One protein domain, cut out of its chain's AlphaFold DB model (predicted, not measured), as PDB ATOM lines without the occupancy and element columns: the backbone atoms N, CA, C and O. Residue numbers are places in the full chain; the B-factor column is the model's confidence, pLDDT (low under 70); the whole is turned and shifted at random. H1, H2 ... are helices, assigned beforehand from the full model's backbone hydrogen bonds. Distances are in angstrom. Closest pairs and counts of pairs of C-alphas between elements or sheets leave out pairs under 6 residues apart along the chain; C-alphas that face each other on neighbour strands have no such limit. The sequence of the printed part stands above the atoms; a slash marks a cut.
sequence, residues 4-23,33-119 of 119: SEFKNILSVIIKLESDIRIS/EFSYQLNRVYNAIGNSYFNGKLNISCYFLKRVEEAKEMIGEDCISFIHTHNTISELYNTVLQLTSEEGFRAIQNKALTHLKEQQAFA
ATOM      1  N   SER A   4     -38.485 -26.872   2.125       77.50
ATOM      2  CA  SER A   4     -38.113 -26.606   0.726       77.50
ATOM      3  C   SER A   4     -39.009 -25.544   0.088       77.50
ATOM      4  O   SER A   4     -38.516 -24.638  -0.580       77.50
ATOM      5  N   GLU A   5     -40.313 -25.621   0.345       81.69
ATOM      6  CA  GLU A   5     -41.289 -24.625  -0.088       81.69
ATOM      7  C   GLU A   5     -41.020 -23.270   0.576       81.69
ATOM      8  O   GLU A   5     -40.923 -22.254  -0.111       81.69
ATOM      9  N   PHE A   6     -40.774 -23.264   1.890       83.56
ATOM     10  CA  PHE A   6     -40.419 -22.049   2.620       83.56
ATOM     11  C   PHE A   6     -39.130 -21.406   2.088       83.56
ATOM     12  O   PHE A   6     -39.081 -20.195   1.891       83.56
ATOM     13  N   LYS A   7     -38.098 -22.205   1.781       83.44
ATOM     14  CA  LYS A   7     -36.841 -21.716   1.195       83.44
ATOM     15  C   LYS A   7     -37.065 -21.061  -0.169       83.44
ATOM     16  O   LYS A   7     -36.458 -20.028  -0.455       83.44
ATOM     17  N   ASN A   8     -37.940 -21.630  -0.998       85.44
ATOM     18  CA  ASN A   8     -38.289 -21.047  -2.294       85.44
ATOM     19  C   ASN A   8     -39.017 -19.709  -2.121       85.44
ATOM     20  O   ASN A   8     -38.629 -18.724  -2.746       85.44
ATOM     21  N   ILE A   9     -40.010 -19.648  -1.228       86.56
ATOM     22  CA  ILE A   9     -40.736 -18.410  -0.912       86.56
ATOM     23  C   ILE A   9     -39.770 -17.339  -0.394       86.56
ATOM     24  O   ILE A   9     -39.764 -16.219  -0.901       86.56
ATOM     25  N   LEU A  10     -38.890 -17.694   0.542       89.12
ATOM     26  CA  LEU A  10     -37.881 -16.785   1.082       89.12
ATOM     27  C   LEU A  10     -36.938 -16.253  -0.009       89.12
ATOM     28  O   LEU A  10     -36.640 -15.064  -0.030       89.12
ATOM     29  N   SER A  11     -36.520 -17.106  -0.949       89.00
ATOM     30  CA  SER A  11     -35.672 -16.702  -2.082       89.00
ATOM     31  C   SER A  11     -36.368 -15.676  -2.980       89.00
ATOM     32  O   SER A  11     -35.750 -14.700  -3.407       89.00
ATOM     33  N   VAL A  12     -37.663 -15.871  -3.246       91.50
ATOM     34  CA  VAL A  12     -38.477 -14.932  -4.032       91.50
ATOM     35  C   VAL A  12     -38.610 -13.590  -3.311       91.50
ATOM     36  O   VAL A  12     -38.442 -12.550  -3.943       91.50
ATOM     37  N   ILE A  13     -38.847 -13.596  -1.998       89.38
ATOM     38  CA  ILE A  13     -38.961 -12.366  -1.200       89.38
ATOM     39  C   ILE A  13     -37.624 -11.617  -1.163       89.38
ATOM     40  O   ILE A  13     -37.601 -10.412  -1.390       89.38
ATOM     41  N   ILE A  14     -36.499 -12.309  -0.949       90.50
ATOM     42  CA  ILE A  14     -35.162 -11.690  -0.972       90.50
ATOM     43  C   ILE A  14     -34.896 -11.017  -2.322       90.50
ATOM     44  O   ILE A  14     -34.361  -9.906  -2.363       90.50
ATOM     45  N   LYS A  15     -35.289 -11.669  -3.424       90.25
ATOM     46  CA  LYS A  15     -35.165 -11.093  -4.763       90.25
ATOM     47  C   LYS A  15     -36.042  -9.850  -4.924       90.25
ATOM     48  O   LYS A  15     -35.523  -8.822  -5.338       90.25
ATOM     49  N   LEU A  16     -37.311  -9.910  -4.515       89.81
ATOM     50  CA  LEU A  16     -38.222  -8.761  -4.536       89.81
ATOM     51  C   LEU A  16     -37.655  -7.565  -3.756       89.81
ATOM     52  O   LEU A  16     -37.645  -6.446  -4.261       89.81
ATOM     53  N   GLU A  17     -37.156  -7.795  -2.541       89.44
ATOM     54  CA  GLU A  17     -36.517  -6.751  -1.733       89.44
ATOM     55  C   GLU A  17     -35.296  -6.159  -2.444       89.44
ATOM     56  O   GLU A  17     -35.061  -4.954  -2.395       89.44
ATOM     57  N   SER A  18     -34.520  -6.994  -3.140       87.44
ATOM     58  CA  SER A  18     -33.393  -6.530  -3.947       87.44
ATOM     59  C   SER A  18     -33.821  -5.668  -5.125       87.44
ATOM     60  O   SER A  18     -33.235  -4.606  -5.328       87.44
ATOM     61  N   ASP A  19     -34.842  -6.086  -5.865       87.38
ATOM     62  CA  ASP A  19     -35.340  -5.365  -7.036       87.38
ATOM     63  C   ASP A  19     -35.905  -3.987  -6.629       87.38
ATOM     64  O   ASP A  19     -35.560  -2.971  -7.236       87.38
ATOM     65  N   ILE A  20     -36.658  -3.924  -5.520       85.81
ATOM     66  CA  ILE A  20     -37.158  -2.667  -4.931       85.81
ATOM     67  C   ILE A  20     -36.011  -1.734  -4.527       85.81
ATOM     68  O   ILE A  20     -36.091  -0.520  -4.713       85.81
ATOM     69  N   ARG A  21     -34.935  -2.270  -3.942       84.12
ATOM     70  CA  ARG A  21     -33.772  -1.452  -3.561       84.12
ATOM     71  C   ARG A  21     -33.069  -0.885  -4.785       84.12
ATOM     72  O   ARG A  21     -32.753   0.303  -4.809       84.12
ATOM     73  N   ILE A  22     -32.849  -1.720  -5.799       84.06
ATOM     74  CA  ILE A  22     -32.201  -1.312  -7.048       84.06
ATOM     75  C   ILE A  22     -33.002  -0.192  -7.724       84.06
ATOM     76  O   ILE A  22     -32.398   0.761  -8.210       84.06
ATOM     77  N   SER A  23     -34.339  -0.243  -7.690       81.50
ATOM     78  CA  SER A  23     -35.179   0.795  -8.299       81.50
ATOM     79  C   SER A  23     -35.191   2.129  -7.543       81.50
ATOM     80  O   SER A  23     -35.509   3.152  -8.142       81.50
ATOM     81  N   GLU A  33     -33.446  -3.434   8.095       83.50
ATOM     82  CA  GLU A  33     -33.324  -4.479   9.116       83.50
ATOM     83  C   GLU A  33     -34.082  -5.751   8.706       83.50
ATOM     84  O   GLU A  33     -33.575  -6.861   8.840       83.50
ATOM     85  N   PHE A  34     -35.262  -5.601   8.102       82.00
ATOM     86  CA  PHE A  34     -36.041  -6.731   7.609       82.00
ATOM     87  C   PHE A  34     -35.289  -7.524   6.526       82.00
ATOM     88  O   PHE A  34     -35.125  -8.738   6.652       82.00
ATOM     89  N   SER A  35     -34.752  -6.852   5.502       83.50
ATOM     90  CA  SER A  35     -33.938  -7.471   4.445       83.50
ATOM     91  C   SER A  35     -32.710  -8.191   4.999       83.50
ATOM     92  O   SER A  35     -32.324  -9.253   4.498       83.50
ATOM     93  N   TYR A  36     -32.078  -7.622   6.026       86.06
ATOM     94  CA  TYR A  36     -30.952  -8.246   6.709       86.06
ATOM     95  C   TYR A  36     -31.374  -9.552   7.402       86.06
ATOM     96  O   TYR A  36     -30.753 -10.598   7.185       86.06
ATOM     97  N   GLN A  37     -32.485  -9.535   8.141       84.62
ATOM     98  CA  GLN A  37     -33.001 -10.720   8.829       84.62
ATOM     99  C   GLN A  37     -33.449 -11.830   7.860       84.62
ATOM    100  O   GLN A  37     -33.176 -13.004   8.119       84.62
ATOM    101  N   LEU A  38     -34.024 -11.495   6.694       87.25
ATOM    102  CA  LEU A  38     -34.363 -12.487   5.657       87.25
ATOM    103  C   LEU A  38     -33.142 -13.302   5.208       87.25
ATOM    104  O   LEU A  38     -33.211 -14.529   5.094       87.25
ATOM    105  N   ASN A  39     -32.007 -12.634   4.992       85.06
ATOM    106  CA  ASN A  39     -30.765 -13.296   4.593       85.06
ATOM    107  C   ASN A  39     -30.206 -14.183   5.713       85.06
ATOM    108  O   ASN A  39     -29.699 -15.273   5.442       85.06
ATOM    109  N   ARG A  40     -30.342 -13.769   6.978       86.75
ATOM    110  CA  ARG A  40     -29.940 -14.602   8.121       86.75
ATOM    111  C   ARG A  40     -30.791 -15.866   8.228       86.75
ATOM    112  O   ARG A  40     -30.225 -16.939   8.429       86.75
ATOM    113  N   VAL A  41     -32.109 -15.779   8.017       84.88
ATOM    114  CA  VAL A  41     -32.991 -16.961   7.956       84.88
ATOM    115  C   VAL A  41     -32.587 -17.878   6.800       84.88
ATOM    116  O   VAL A  41     -32.459 -19.087   6.995       84.88
ATOM    117  N   TYR A  42     -32.316 -17.319   5.619       85.00
ATOM    118  CA  TYR A  42     -31.894 -18.093   4.449       85.00
ATOM    119  C   TYR A  42     -30.596 -18.871   4.713       85.00
ATOM    120  O   TYR A  42     -30.520 -20.074   4.447       85.00
ATOM    121  N   ASN A  43     -29.606 -18.211   5.317       84.31
ATOM    122  CA  ASN A  43     -28.333 -18.826   5.689       84.31
ATOM    123  C   ASN A  43     -28.495 -19.868   6.805       84.31
ATOM    124  O   ASN A  43     -27.904 -20.945   6.727       84.31
ATOM    125  N   ALA A  44     -29.326 -19.595   7.815       79.06
ATOM    126  CA  ALA A  44     -29.611 -20.540   8.895       79.06
ATOM    127  C   ALA A  44     -30.258 -21.833   8.372       79.06
ATOM    128  O   ALA A  44     -29.911 -22.922   8.826       79.06
ATOM    129  N   ILE A  45     -31.145 -21.730   7.376       78.19
ATOM    130  CA  ILE A  45     -31.712 -22.896   6.686       78.19
ATOM    131  C   ILE A  45     -30.627 -23.626   5.888       78.19
ATOM    132  O   ILE A  45     -30.528 -24.848   5.984       78.19
ATOM    133  N   GLY A  46     -29.803 -22.898   5.124       75.94
ATOM    134  CA  GLY A  46     -28.722 -23.469   4.310       75.94
ATOM    135  C   GLY A  46     -27.666 -24.236   5.114       75.94
ATOM    136  O   GLY A  46     -27.157 -25.242   4.631       75.94
ATOM    137  N   ASN A  47     -27.398 -23.799   6.345       74.12
ATOM    138  CA  ASN A  47     -26.448 -24.432   7.264       74.12
ATOM    139  C   ASN A  47     -27.083 -25.504   8.165       74.12
ATOM    140  O   ASN A  47     -26.386 -26.145   8.951       74.12
ATOM    141  N   SER A  48     -28.401 -25.705   8.091       65.81
ATOM    142  CA  SER A  48     -29.079 -26.735   8.877       65.81
ATOM    143  C   SER A  48     -29.000 -28.100   8.179       65.81
ATOM    144  O   SER A  48     -29.303 -28.218   6.994       65.81
ATOM    145  N   TYR A  49     -28.671 -29.170   8.916       53.12
ATOM    146  CA  TYR A  49     -28.723 -30.569   8.440       53.12
ATOM    147  C   TYR A  49     -30.166 -31.100   8.295       53.12
ATOM    148  O   TYR A  49     -30.458 -32.268   8.564       53.12
ATOM    149  N   PHE A  50     -31.122 -30.232   7.965       53.59
ATOM    150  CA  PHE A  50     -32.532 -30.532   8.119       53.59
ATOM    151  C   PHE A  50     -33.110 -31.310   6.930       53.59
ATOM    152  O   PHE A  50     -33.147 -30.826   5.801       53.59
ATOM    153  N   ASN A  51     -33.639 -32.507   7.198       51.19
ATOM    154  CA  ASN A  51     -34.195 -33.404   6.185       51.19
ATOM    155  C   ASN A  51     -35.736 -33.308   6.155       51.19
ATOM    156  O   ASN A  51     -36.421 -34.177   6.684       51.19
ATOM    157  N   GLY A  52     -36.278 -32.202   5.621       50.25
ATOM    158  CA  GLY A  52     -37.662 -32.024   5.120       50.25
ATOM    159  C   GLY A  52     -38.888 -32.286   6.024       50.25
ATOM    160  O   GLY A  52     -39.990 -31.918   5.630       50.25
ATOM    161  N   LYS A  53     -38.745 -32.895   7.208       50.47
ATOM    162  CA  LYS A  53     -39.853 -33.463   8.007       50.47
ATOM    163  C   LYS A  53     -40.456 -32.557   9.100       50.47
ATOM    164  O   LYS A  53     -41.506 -32.906   9.625       50.47
ATOM    165  N   LEU A  54     -39.847 -31.421   9.455       59.81
ATOM    166  CA  LEU A  54     -40.411 -30.431  10.392       59.81
ATOM    167  C   LEU A  54     -40.998 -29.247   9.631       59.81
ATOM    168  O   LEU A  54     -40.436 -28.767   8.645       59.81
ATOM    169  N   ASN A  55     -42.074 -28.713  10.199       70.81
ATOM    170  CA  ASN A  55     -42.555 -27.367   9.930       70.81
ATOM    171  C   ASN A  55     -41.513 -26.320  10.388       70.81
ATOM    172  O   ASN A  55     -40.958 -26.439  11.483       70.81
ATOM    173  N   ILE A  56     -41.275 -25.289   9.572       70.69
ATOM    174  CA  ILE A  56     -40.301 -24.208   9.812       70.69
ATOM    175  C   ILE A  56     -40.460 -23.546  11.190       70.69
ATOM    176  O   ILE A  56     -39.474 -23.386  11.909       70.69
ATOM    177  N   SER A  57     -41.689 -23.225  11.600       72.94
ATOM    178  CA  SER A  57     -41.944 -22.569  12.888       72.94
ATOM    179  C   SER A  57     -41.599 -23.493  14.057       72.94
ATOM    180  O   SER A  57     -40.989 -23.052  15.025       72.94
ATOM    181  N   CYS A  58     -41.890 -24.793  13.939       75.88
ATOM    182  CA  CYS A  58     -41.508 -25.789  14.941       75.88
ATOM    183  C   CYS A  58     -39.984 -25.953  15.033       75.88
ATOM    184  O   CYS A  58     -39.460 -26.159  16.122       75.88
ATOM    185  N   TYR A  59     -39.268 -25.852  13.908       77.50
ATOM    186  CA  TYR A  59     -37.807 -25.936  13.897       77.50
ATOM    187  C   TYR A  59     -37.179 -24.786  14.689       77.50
ATOM    188  O   TYR A  59     -36.380 -25.027  15.591       77.50
ATOM    189  N   PHE A  60     -37.557 -23.544  14.380       76.88
ATOM    190  CA  PHE A  60     -36.993 -22.385  15.067       76.88
ATOM    191  C   PHE A  60     -37.455 -22.291  16.522       76.88
ATOM    192  O   PHE A  60     -36.639 -21.954  17.373       76.88
ATOM    193  N   LEU A  61     -38.696 -22.684  16.836       80.00
ATOM    194  CA  LEU A  61     -39.153 -22.801  18.223       80.00
ATOM    195  C   LEU A  61     -38.278 -23.780  19.016       80.00
ATOM    196  O   LEU A  61     -37.764 -23.416  20.069       80.00
ATOM    197  N   LYS A  62     -38.016 -24.973  18.466       82.06
ATOM    198  CA  LYS A  62     -37.126 -25.956  19.096       82.06
ATOM    199  C   LYS A  62     -35.720 -25.392  19.327       82.06
ATOM    200  O   LYS A  62     -35.128 -25.633  20.368       82.06
ATOM    201  N   ARG A  63     -35.174 -24.634  18.369       78.94
ATOM    202  CA  ARG A  63     -33.864 -23.976  18.529       78.94
ATOM    203  C   ARG A  63     -33.877 -22.935  19.650       78.94
ATOM    204  O   ARG A  63     -32.889 -22.834  20.367       78.94
ATOM    205  N   VAL A  64     -34.963 -22.172  19.805       79.56
ATOM    206  CA  VAL A  64     -35.128 -21.232  20.930       79.56
ATOM    207  C   VAL A  64     -35.165 -21.996  22.254       79.56
ATOM    208  O   VAL A  64     -34.519 -21.581  23.210       79.56
ATOM    209  N   GLU A  65     -35.900 -23.106  22.318       81.12
ATOM    210  CA  GLU A  65     -35.987 -23.956  23.513       81.12
ATOM    211  C   GLU A  65     -34.629 -24.564  23.880       81.12
ATOM    212  O   GLU A  65     -34.174 -24.380  25.003       81.12
ATOM    213  N   GLU A  66     -33.923 -25.170  22.924       79.75
ATOM    214  CA  GLU A  66     -32.567 -25.698  23.131       79.75
ATOM    215  C   GLU A  66     -31.590 -24.592  23.564       79.75
ATOM    216  O   GLU A  66     -30.771 -24.801  24.455       79.75
ATOM    217  N   ALA A  67     -31.696 -23.388  22.987       75.00
ATOM    218  CA  ALA A  67     -30.867 -22.257  23.385       75.00
ATOM    219  C   ALA A  67     -31.135 -21.811  24.826       75.00
ATOM    220  O   ALA A  67     -30.195 -21.390  25.485       75.00
ATOM    221  N   LYS A  68     -32.369 -21.921  25.341       74.38
ATOM    222  CA  LYS A  68     -32.690 -21.616  26.751       74.38
ATOM    223  C   LYS A  68     -32.056 -22.601  27.728       74.38
ATOM    224  O   LYS A  68     -31.800 -22.230  28.868       74.38
ATOM    225  N   GLU A  69     -31.803 -23.832  27.295       72.19
ATOM    226  CA  GLU A  69     -31.223 -24.894  28.123       72.19
ATOM    227  C   GLU A  69     -29.687 -24.818  28.214       72.19
ATOM    228  O   GLU A  69     -29.100 -25.462  29.078       72.19
ATOM    229  N   MET A  70     -29.019 -23.987  27.397       69.06
ATOM    230  CA  MET A  70     -27.550 -23.825  27.371       69.06
ATOM    231  C   MET A  70     -26.959 -23.066  28.587       69.06
ATOM    232  O   MET A  70     -25.895 -22.453  28.492       69.06
ATOM    233  N   ILE A  71     -27.619 -23.104  29.748       59.00
ATOM    234  CA  ILE A  71     -27.146 -22.480  30.992       59.00
ATOM    235  C   ILE A  71     -25.983 -23.323  31.533       59.00
ATOM    236  O   ILE A  71     -26.192 -24.279  32.276       59.00
ATOM    237  N   GLY A  72     -24.755 -23.006  31.115       59.38
ATOM    238  CA  GLY A  72     -23.591 -23.834  31.434       59.38
ATOM    239  C   GLY A  72     -22.259 -23.101  31.522       59.38
ATOM    240  O   GLY A  72     -21.677 -23.066  32.598       59.38
ATOM    241  N   GLU A  73     -21.734 -22.538  30.429       55.34
ATOM    242  CA  GLU A  73     -20.284 -22.233  30.394       55.34
ATOM    243  C   GLU A  73     -19.895 -20.845  29.857       55.34
ATOM    244  O   GLU A  73     -18.772 -20.408  30.086       55.34
ATOM    245  N   ASP A  74     -20.805 -20.088  29.238       67.06
ATOM    246  CA  ASP A  74     -20.529 -18.708  28.816       67.06
ATOM    247  C   ASP A  74     -21.832 -17.907  28.663       67.06
ATOM    248  O   ASP A  74     -22.570 -18.042  27.684       67.06
ATOM    249  N   CYS A  75     -22.119 -17.053  29.650       63.94
ATOM    250  CA  CYS A  75     -23.324 -16.222  29.689       63.94
ATOM    251  C   CYS A  75     -23.412 -15.253  28.493       63.94
ATOM    252  O   CYS A  75     -24.504 -14.992  27.989       63.94
ATOM    253  N   ILE A  76     -22.278 -14.753  27.987       70.56
ATOM    254  CA  ILE A  76     -22.262 -13.819  26.851       70.56
ATOM    255  C   ILE A  76     -22.607 -14.567  25.562       70.56
ATOM    256  O   ILE A  76     -23.491 -14.135  24.816       70.56
ATOM    257  N   SER A  77     -21.971 -15.718  25.328       68.06
ATOM    258  CA  SER A  77     -22.274 -16.565  24.167       68.06
ATOM    259  C   SER A  77     -23.704 -17.111  24.202       68.06
ATOM    260  O   SER A  77     -24.360 -17.175  23.159       68.06
ATOM    261  N   PHE A  78     -24.227 -17.428  25.390       71.31
ATOM    262  CA  PHE A  78     -25.624 -17.813  25.595       71.31
ATOM    263  C   PHE A  78     -26.589 -16.696  25.181       71.31
ATOM    264  O   PHE A  78     -27.456 -16.918  24.337       71.31
ATOM    265  N   ILE A  79     -26.415 -15.483  25.722       75.44
ATOM    266  CA  ILE A  79     -27.285 -14.335  25.414       75.44
ATOM    267  C   ILE A  79     -27.243 -14.028  23.915       75.44
ATOM    268  O   ILE A  79     -28.287 -13.834  23.289       75.44
ATOM    269  N   HIS A  80     -26.049 -14.030  23.318       76.44
ATOM    270  CA  HIS A  80     -25.883 -13.772  21.891       76.44
ATOM    271  C   HIS A  80     -26.600 -14.817  21.021       76.44
ATOM    272  O   HIS A  80     -27.310 -14.465  20.072       76.44
ATOM    273  N   THR A  81     -26.457 -16.097  21.370       75.94
ATOM    274  CA  THR A  81     -27.083 -17.217  20.654       75.94
ATOM    275  C   THR A  81     -28.602 -17.185  20.797       75.94
ATOM    276  O   THR A  81     -29.318 -17.266  19.799       75.94
ATOM    277  N   HIS A  82     -29.109 -16.990  22.016       76.50
ATOM    278  CA  HIS A  82     -30.540 -16.908  22.289       76.50
ATOM    279  C   HIS A  82     -31.199 -15.739  21.544       76.50
ATOM    280  O   HIS A  82     -32.243 -15.922  20.912       76.50
ATOM    281  N   ASN A  83     -30.585 -14.552  21.568       79.44
ATOM    282  CA  ASN A  83     -31.106 -13.377  20.865       79.44
ATOM    283  C   ASN A  83     -31.122 -13.601  19.351       79.44
ATOM    284  O   ASN A  83     -32.155 -13.408  18.715       79.44
ATOM    285  N   THR A  84     -30.022 -14.117  18.792       80.06
ATOM    286  CA  THR A  84     -29.930 -14.450  17.363       80.06
ATOM    287  C   THR A  84     -31.022 -15.427  16.937       80.06
ATOM    288  O   THR A  84     -31.704 -15.202  15.941       80.06
ATOM    289  N   ILE A  85     -31.225 -16.512  17.685       78.88
ATOM    290  CA  ILE A  85     -32.230 -17.523  17.335       78.88
ATOM    291  C   ILE A  85     -33.654 -16.970  17.507       78.88
ATOM    292  O   ILE A  85     -34.526 -17.267  16.688       78.88
ATOM    293  N   SER A  86     -33.890 -16.127  18.515       77.50
ATOM    294  CA  SER A  86     -35.189 -15.477  18.739       77.50
ATOM    295  C   SER A  86     -35.558 -14.508  17.612       77.50
ATOM    296  O   SER A  86     -36.696 -14.510  17.147       77.50
ATOM    297  N   GLU A  87     -34.602 -13.718  17.117       82.94
ATOM    298  CA  GLU A  87     -34.793 -12.830  15.958       82.94
ATOM    299  C   GLU A  87     -35.141 -13.616  14.688       82.94
ATOM    300  O   GLU A  87     -36.058 -13.247  13.946       82.94
ATOM    301  N   LEU A  88     -34.462 -14.745  14.464       83.69
ATOM    302  CA  LEU A  88     -34.756 -15.643  13.348       83.69
ATOM    303  C   LEU A  88     -36.165 -16.237  13.464       83.69
ATOM    304  O   LEU A  88     -36.910 -16.253  12.484       83.69
ATOM    305  N   TYR A  89     -36.555 -16.683  14.661       81.56
ATOM    306  CA  TYR A  89     -37.893 -17.210  14.920       81.56
ATOM    307  C   TYR A  89     -38.982 -16.161  14.675       81.56
ATOM    308  O   TYR A  89     -39.952 -16.441  13.973       81.56
ATOM    309  N   ASN A  90     -38.806 -14.944  15.188       84.25
ATOM    310  CA  ASN A  90     -39.763 -13.855  14.996       84.25
ATOM    311  C   ASN A  90     -39.904 -13.477  13.517       84.25
ATOM    312  O   ASN A  90     -41.017 -13.275  13.035       84.25
ATOM    313  N   THR A  91     -38.794 -13.462  12.776       85.69
ATOM    314  CA  THR A  91     -38.807 -13.235  11.325       85.69
ATOM    315  C   THR A  91     -39.600 -14.325  10.603       85.69
ATOM    316  O   THR A  91     -40.441 -14.035   9.755       85.69
ATOM    317  N   VAL A  92     -39.394 -15.594  10.963       85.25
ATOM    318  CA  VAL A  92     -40.165 -16.721  10.413       85.25
ATOM    319  C   VAL A  92     -41.648 -16.621  10.767       85.25
ATOM    320  O   VAL A  92     -42.494 -16.867   9.906       85.25
ATOM    321  N   LEU A  93     -41.988 -16.247  12.002       85.06
ATOM    322  CA  LEU A  93     -43.376 -16.021  12.407       85.06
ATOM    323  C   LEU A  93     -44.027 -14.916  11.579       85.06
ATOM    324  O   LEU A  93     -45.131 -15.112  11.082       85.06
ATOM    325  N   GLN A  94     -43.339 -13.793  11.375       85.62
ATOM    326  CA  GLN A  94     -43.838 -12.706  10.540       85.62
ATOM    327  C   GLN A  94     -44.057 -13.161   9.089       85.62
ATOM    328  O   GLN A  94     -45.075 -12.838   8.493       85.62
ATOM    329  N   LEU A  95     -43.144 -13.953   8.522       84.12
ATOM    330  CA  LEU A  95     -43.284 -14.486   7.161       84.12
ATOM    331  C   LEU A  95     -44.425 -15.496   7.005       84.12
ATOM    332  O   LEU A  95     -44.965 -15.651   5.911       84.12
ATOM    333  N   THR A  96     -44.743 -16.222   8.073       82.75
ATOM    334  CA  THR A  96     -45.764 -17.279   8.067       82.75
ATOM    335  C   THR A  96     -47.110 -16.821   8.619       82.75
ATOM    336  O   THR A  96     -48.074 -17.584   8.552       82.75
ATOM    337  N   SER A  97     -47.202 -15.589   9.128       86.38
ATOM    338  CA  SER A  97     -48.462 -14.981   9.542       86.38
ATOM    339  C   SER A  97     -49.222 -14.419   8.343       86.38
ATOM    340  O   SER A  97     -48.641 -13.991   7.345       86.38
ATOM    341  N   GLU A  98     -50.549 -14.393   8.453       88.31
ATOM    342  CA  GLU A  98     -51.414 -13.829   7.415       88.31
ATOM    343  C   GLU A  98     -51.115 -12.341   7.178       88.31
ATOM    344  O   GLU A  98     -50.981 -11.905   6.035       88.31
ATOM    345  N   GLU A  99     -50.947 -11.568   8.253       89.38
ATOM    346  CA  GLU A  99     -50.650 -10.137   8.173       89.38
ATOM    347  C   GLU A  99     -49.312  -9.859   7.484       89.38
ATOM    348  O   GLU A  99     -49.239  -9.003   6.599       89.38
ATOM    349  N   GLY A 100     -48.255 -10.592   7.847       86.62
ATOM    350  CA  GLY A 100     -46.940 -10.397   7.245       86.62
ATOM    351  C   GLY A 100     -46.902 -10.852   5.789       86.62
ATOM    352  O   GLY A 100     -46.351 -10.145   4.941       86.62
ATOM    353  N   PHE A 101     -47.578 -11.957   5.460       85.19
ATOM    354  CA  PHE A 101     -47.727 -12.387   4.073       85.19
ATOM    355  C   PHE A 101     -48.476 -11.342   3.233       85.19
ATOM    356  O   PHE A 101     -48.027 -10.977   2.143       85.19
ATOM    357  N   ARG A 102     -49.566 -10.775   3.764       89.88
ATOM    358  CA  ARG A 102     -50.324  -9.704   3.105       89.88
ATOM    359  C   ARG A 102     -49.494  -8.435   2.920       89.88
ATOM    360  O   ARG A 102     -49.586  -7.793   1.874       89.88
ATOM    361  N   ALA A 103     -48.661  -8.073   3.895       89.12
ATOM    362  CA  ALA A 103     -47.759  -6.930   3.785       89.12
ATOM    363  C   ALA A 103     -46.751  -7.105   2.636       89.12
ATOM    364  O   ALA A 103     -46.549  -6.180   1.848       89.12
ATOM    365  N   ILE A 104     -46.182  -8.305   2.483       88.31
ATOM    366  CA  ILE A 104     -45.267  -8.640   1.381       88.31
ATOM    367  C   ILE A 104     -45.986  -8.579   0.033       88.31
ATOM    368  O   ILE A 104     -45.468  -7.987  -0.915       88.31
ATOM    369  N   GLN A 105     -47.197  -9.134  -0.056       86.12
ATOM    370  CA  GLN A 105     -48.011  -9.054  -1.271       86.12
ATOM    371  C   GLN A 105     -48.310  -7.603  -1.659       86.12
ATOM    372  O   GLN A 105     -48.137  -7.227  -2.817       86.12
ATOM    373  N   ASN A 106     -48.705  -6.768  -0.696       90.62
ATOM    374  CA  ASN A 106     -48.958  -5.350  -0.935       90.62
ATOM    375  C   ASN A 106     -47.694  -4.628  -1.412       90.62
ATOM    376  O   ASN A 106     -47.759  -3.845  -2.357       90.62
ATOM    377  N   LYS A 107     -46.537  -4.924  -0.812       89.31
ATOM    378  CA  LYS A 107     -45.247  -4.360  -1.226       89.31
ATOM    379  C   LYS A 107     -44.895  -4.751  -2.666       89.31
ATOM    380  O   LYS A 107     -44.508  -3.885  -3.447       89.31
ATOM    381  N   ALA A 108     -45.105  -6.014  -3.040       87.25
ATOM    382  CA  ALA A 108     -44.914  -6.492  -4.410       87.25
ATOM    383  C   ALA A 108     -45.850  -5.791  -5.407       87.25
ATOM    384  O   ALA A 108     -45.410  -5.328  -6.457       87.25
ATOM    385  N   LEU A 109     -47.137  -5.670  -5.064       90.31
ATOM    386  CA  LEU A 109     -48.134  -4.994  -5.894       90.31
ATOM    387  C   LEU A 109     -47.799  -3.516  -6.108       90.31
ATOM    388  O   LEU A 109     -47.928  -3.022  -7.225       90.31
ATOM    389  N   THR A 110     -47.367  -2.813  -5.059       89.12
ATOM    390  CA  THR A 110     -46.932  -1.415  -5.162       89.12
ATOM    391  C   THR A 110     -45.735  -1.287  -6.098       89.12
ATOM    392  O   THR A 110     -45.784  -0.481  -7.020       89.12
ATOM    393  N   HIS A 111     -44.716  -2.135  -5.935       87.00
ATOM    394  CA  HIS A 111     -43.536  -2.107  -6.797       87.00
ATOM    395  C   HIS A 111     -43.874  -2.348  -8.277       87.00
ATOM    396  O   HIS A 111     -43.388  -1.635  -9.151       87.00
ATOM    397  N   LEU A 112     -44.755  -3.311  -8.570       87.62
ATOM    398  CA  LEU A 112     -45.206  -3.575  -9.940       87.62
ATOM    399  C   LEU A 112     -45.958  -2.383 -10.545       87.62
ATOM    400  O   LEU A 112     -45.749  -2.055 -11.711       87.62
ATOM    401  N   LYS A 113     -46.817  -1.716  -9.763       88.31
ATOM    402  CA  LYS A 113     -47.529  -0.508 -10.209       88.31
ATOM    403  C   LYS A 113     -46.573   0.647 -10.489       88.31
ATOM    404  O   LYS A 113     -46.758   1.347 -11.478       88.31
ATOM    405  N   GLU A 114     -45.564   0.835  -9.642       85.12
ATOM    406  CA  GLU A 114     -44.522   1.843  -9.855       85.12
ATOM    407  C   GLU A 114     -43.776   1.569 -11.165       85.12
ATOM    408  O   GLU A 114     -43.687   2.461 -11.999       85.12
ATOM    409  N   GLN A 115     -43.336   0.331 -11.415       80.88
ATOM    410  CA  GLN A 115     -42.670  -0.018 -12.677       80.88
ATOM    411  C   GLN A 115     -43.549   0.234 -13.912       80.88
ATOM    412  O   GLN A 115     -43.048   0.722 -14.918       80.88
ATOM    413  N   GLN A 116     -44.851  -0.061 -13.839       76.31
ATOM    414  CA  GLN A 116     -45.793   0.203 -14.935       76.31
ATOM    415  C   GLN A 116     -46.053   1.696 -15.167       76.31
ATOM    416  O   GLN A 116     -46.354   2.084 -16.288       76.31
ATOM    417  N   ALA A 117     -45.957   2.532 -14.132       69.38
ATOM    418  CA  ALA A 117     -46.144   3.977 -14.255       69.38
ATOM    419  C   ALA A 117     -44.951   4.688 -14.925       69.38
ATOM    420  O   ALA A 117     -45.100   5.823 -15.375       69.38
ATOM    421  N   PHE A 118     -43.784   4.036 -14.981       59.25
ATOM    422  CA  PHE A 118     -42.554   4.557 -15.588       59.25
ATOM    423  C   PHE A 118     -42.132   3.812 -16.874       59.25
ATOM    424  O   PHE A 118     -41.039   4.075 -17.379       59.25
ATOM    425  N   ALA A 119     -42.966   2.896 -17.385       53.72
ATOM    426  CA  ALA A 119     -42.770   2.148 -18.635       53.72
ATOM    427  C   ALA A 119     -43.583   2.755 -19.787       53.72
ATOM    428  O   ALA A 119     -43.064   2.749 -20.926       53.72
TER     429      ALA A 119
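Overview. This is residues 4 to 23 and 33 to 119 of the 119 residues of an uncharacterized protein of Pseudoalteromonas sp. BSi20652 (UniProt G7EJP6). A hairpin of two helices, H3 and H4, reaches out at one end of an elongated model; at H4's other end the chain turns a corner into H5, which runs away from the hairpin to the opposite end. H1 and H2 lie side by side, running opposite ways, with H2 crossing H4 and H1 near part of H5, and residues 72 to 77, of which 75 to 77 belong to H4, stick out at the hairpin's turn. The printed part has 107 residues, with five named helices in the order H1, H2, H3, H4, H5 and no named strand; the class is all helix. The whole is loose, with a radius of gyration of the C-alphas of 16.5 A, and spans 59 by 30 by 24 A.

Along the chain. H1, residues 4 to 23, begins with C-alpha 4 at (-38.113, -26.606, 0.726) and is 29.0 A long from first to last C-alpha. H2, residues 33 to 46, measures 20.1 A, and H3, residues 56 to 69, measures 20.4 A. H4, residues 75 to 96, is the longest helix by residues at 31.2 A, with C-alpha 75 at (-23.324, -16.222, 29.689). H5, residues 98 to 117, measures 28.5 A and ends with C-alpha 117 at (-46.144, 3.977, -14.255).

Arrangement. H4 is the hub, touching H2, H3 and H5. H3 and H4 form a helical hairpin at a shallow tilt of 18 degrees, opposite ways; their closest C-alphas, of Phe 60 and Tyr 89, are 5.3 A apart. H4 touches H2 with residues 87 to 92 alone, about perpendicular at 81 degrees, the closest C-alphas being those of Val 41 and Leu 88 at 5.8 A. H4 and H5 touch only at the corner, and only just, with 3 pairs of C-alphas within 8 A; the closest are those of Gln 94 and Gly 100, 5.1 A apart. H1 touches H2 at a shallow tilt of 34 degrees, only just short of steep, opposite ways; the closest C-alphas are those of Ile 14 and Leu 38, at 6.7 A. H1 and H5 only just touch, with 3 pairs of C-alphas within 8 A, the closest those of Ile 20 and His 111 at 6.7 A; they run the same way at a steep tilt of 39 degrees. H3 and H5 are apart, and so are H2 and H5. In H1, H2, H3, H4 and H5 every O i to N i+4 pair is within hydrogen-bond range.

Size, cuts and confidence. The two C-alphas farthest apart, of Gly 72 and Ala 119, are 59.6 A from each other. Residues 24 to 32 are not printed, and C-alphas 23 and 33 are 18.3 A apart across this cut. Of the links that are printed whole, H3 to H4 and H4 to H5 are tight, H2 to H3 is short, and none is long. The mean pLDDT of the printed part is 79.1, and residues 48 to 54, 70 to 75, 77 and 117 to 119 are under 70.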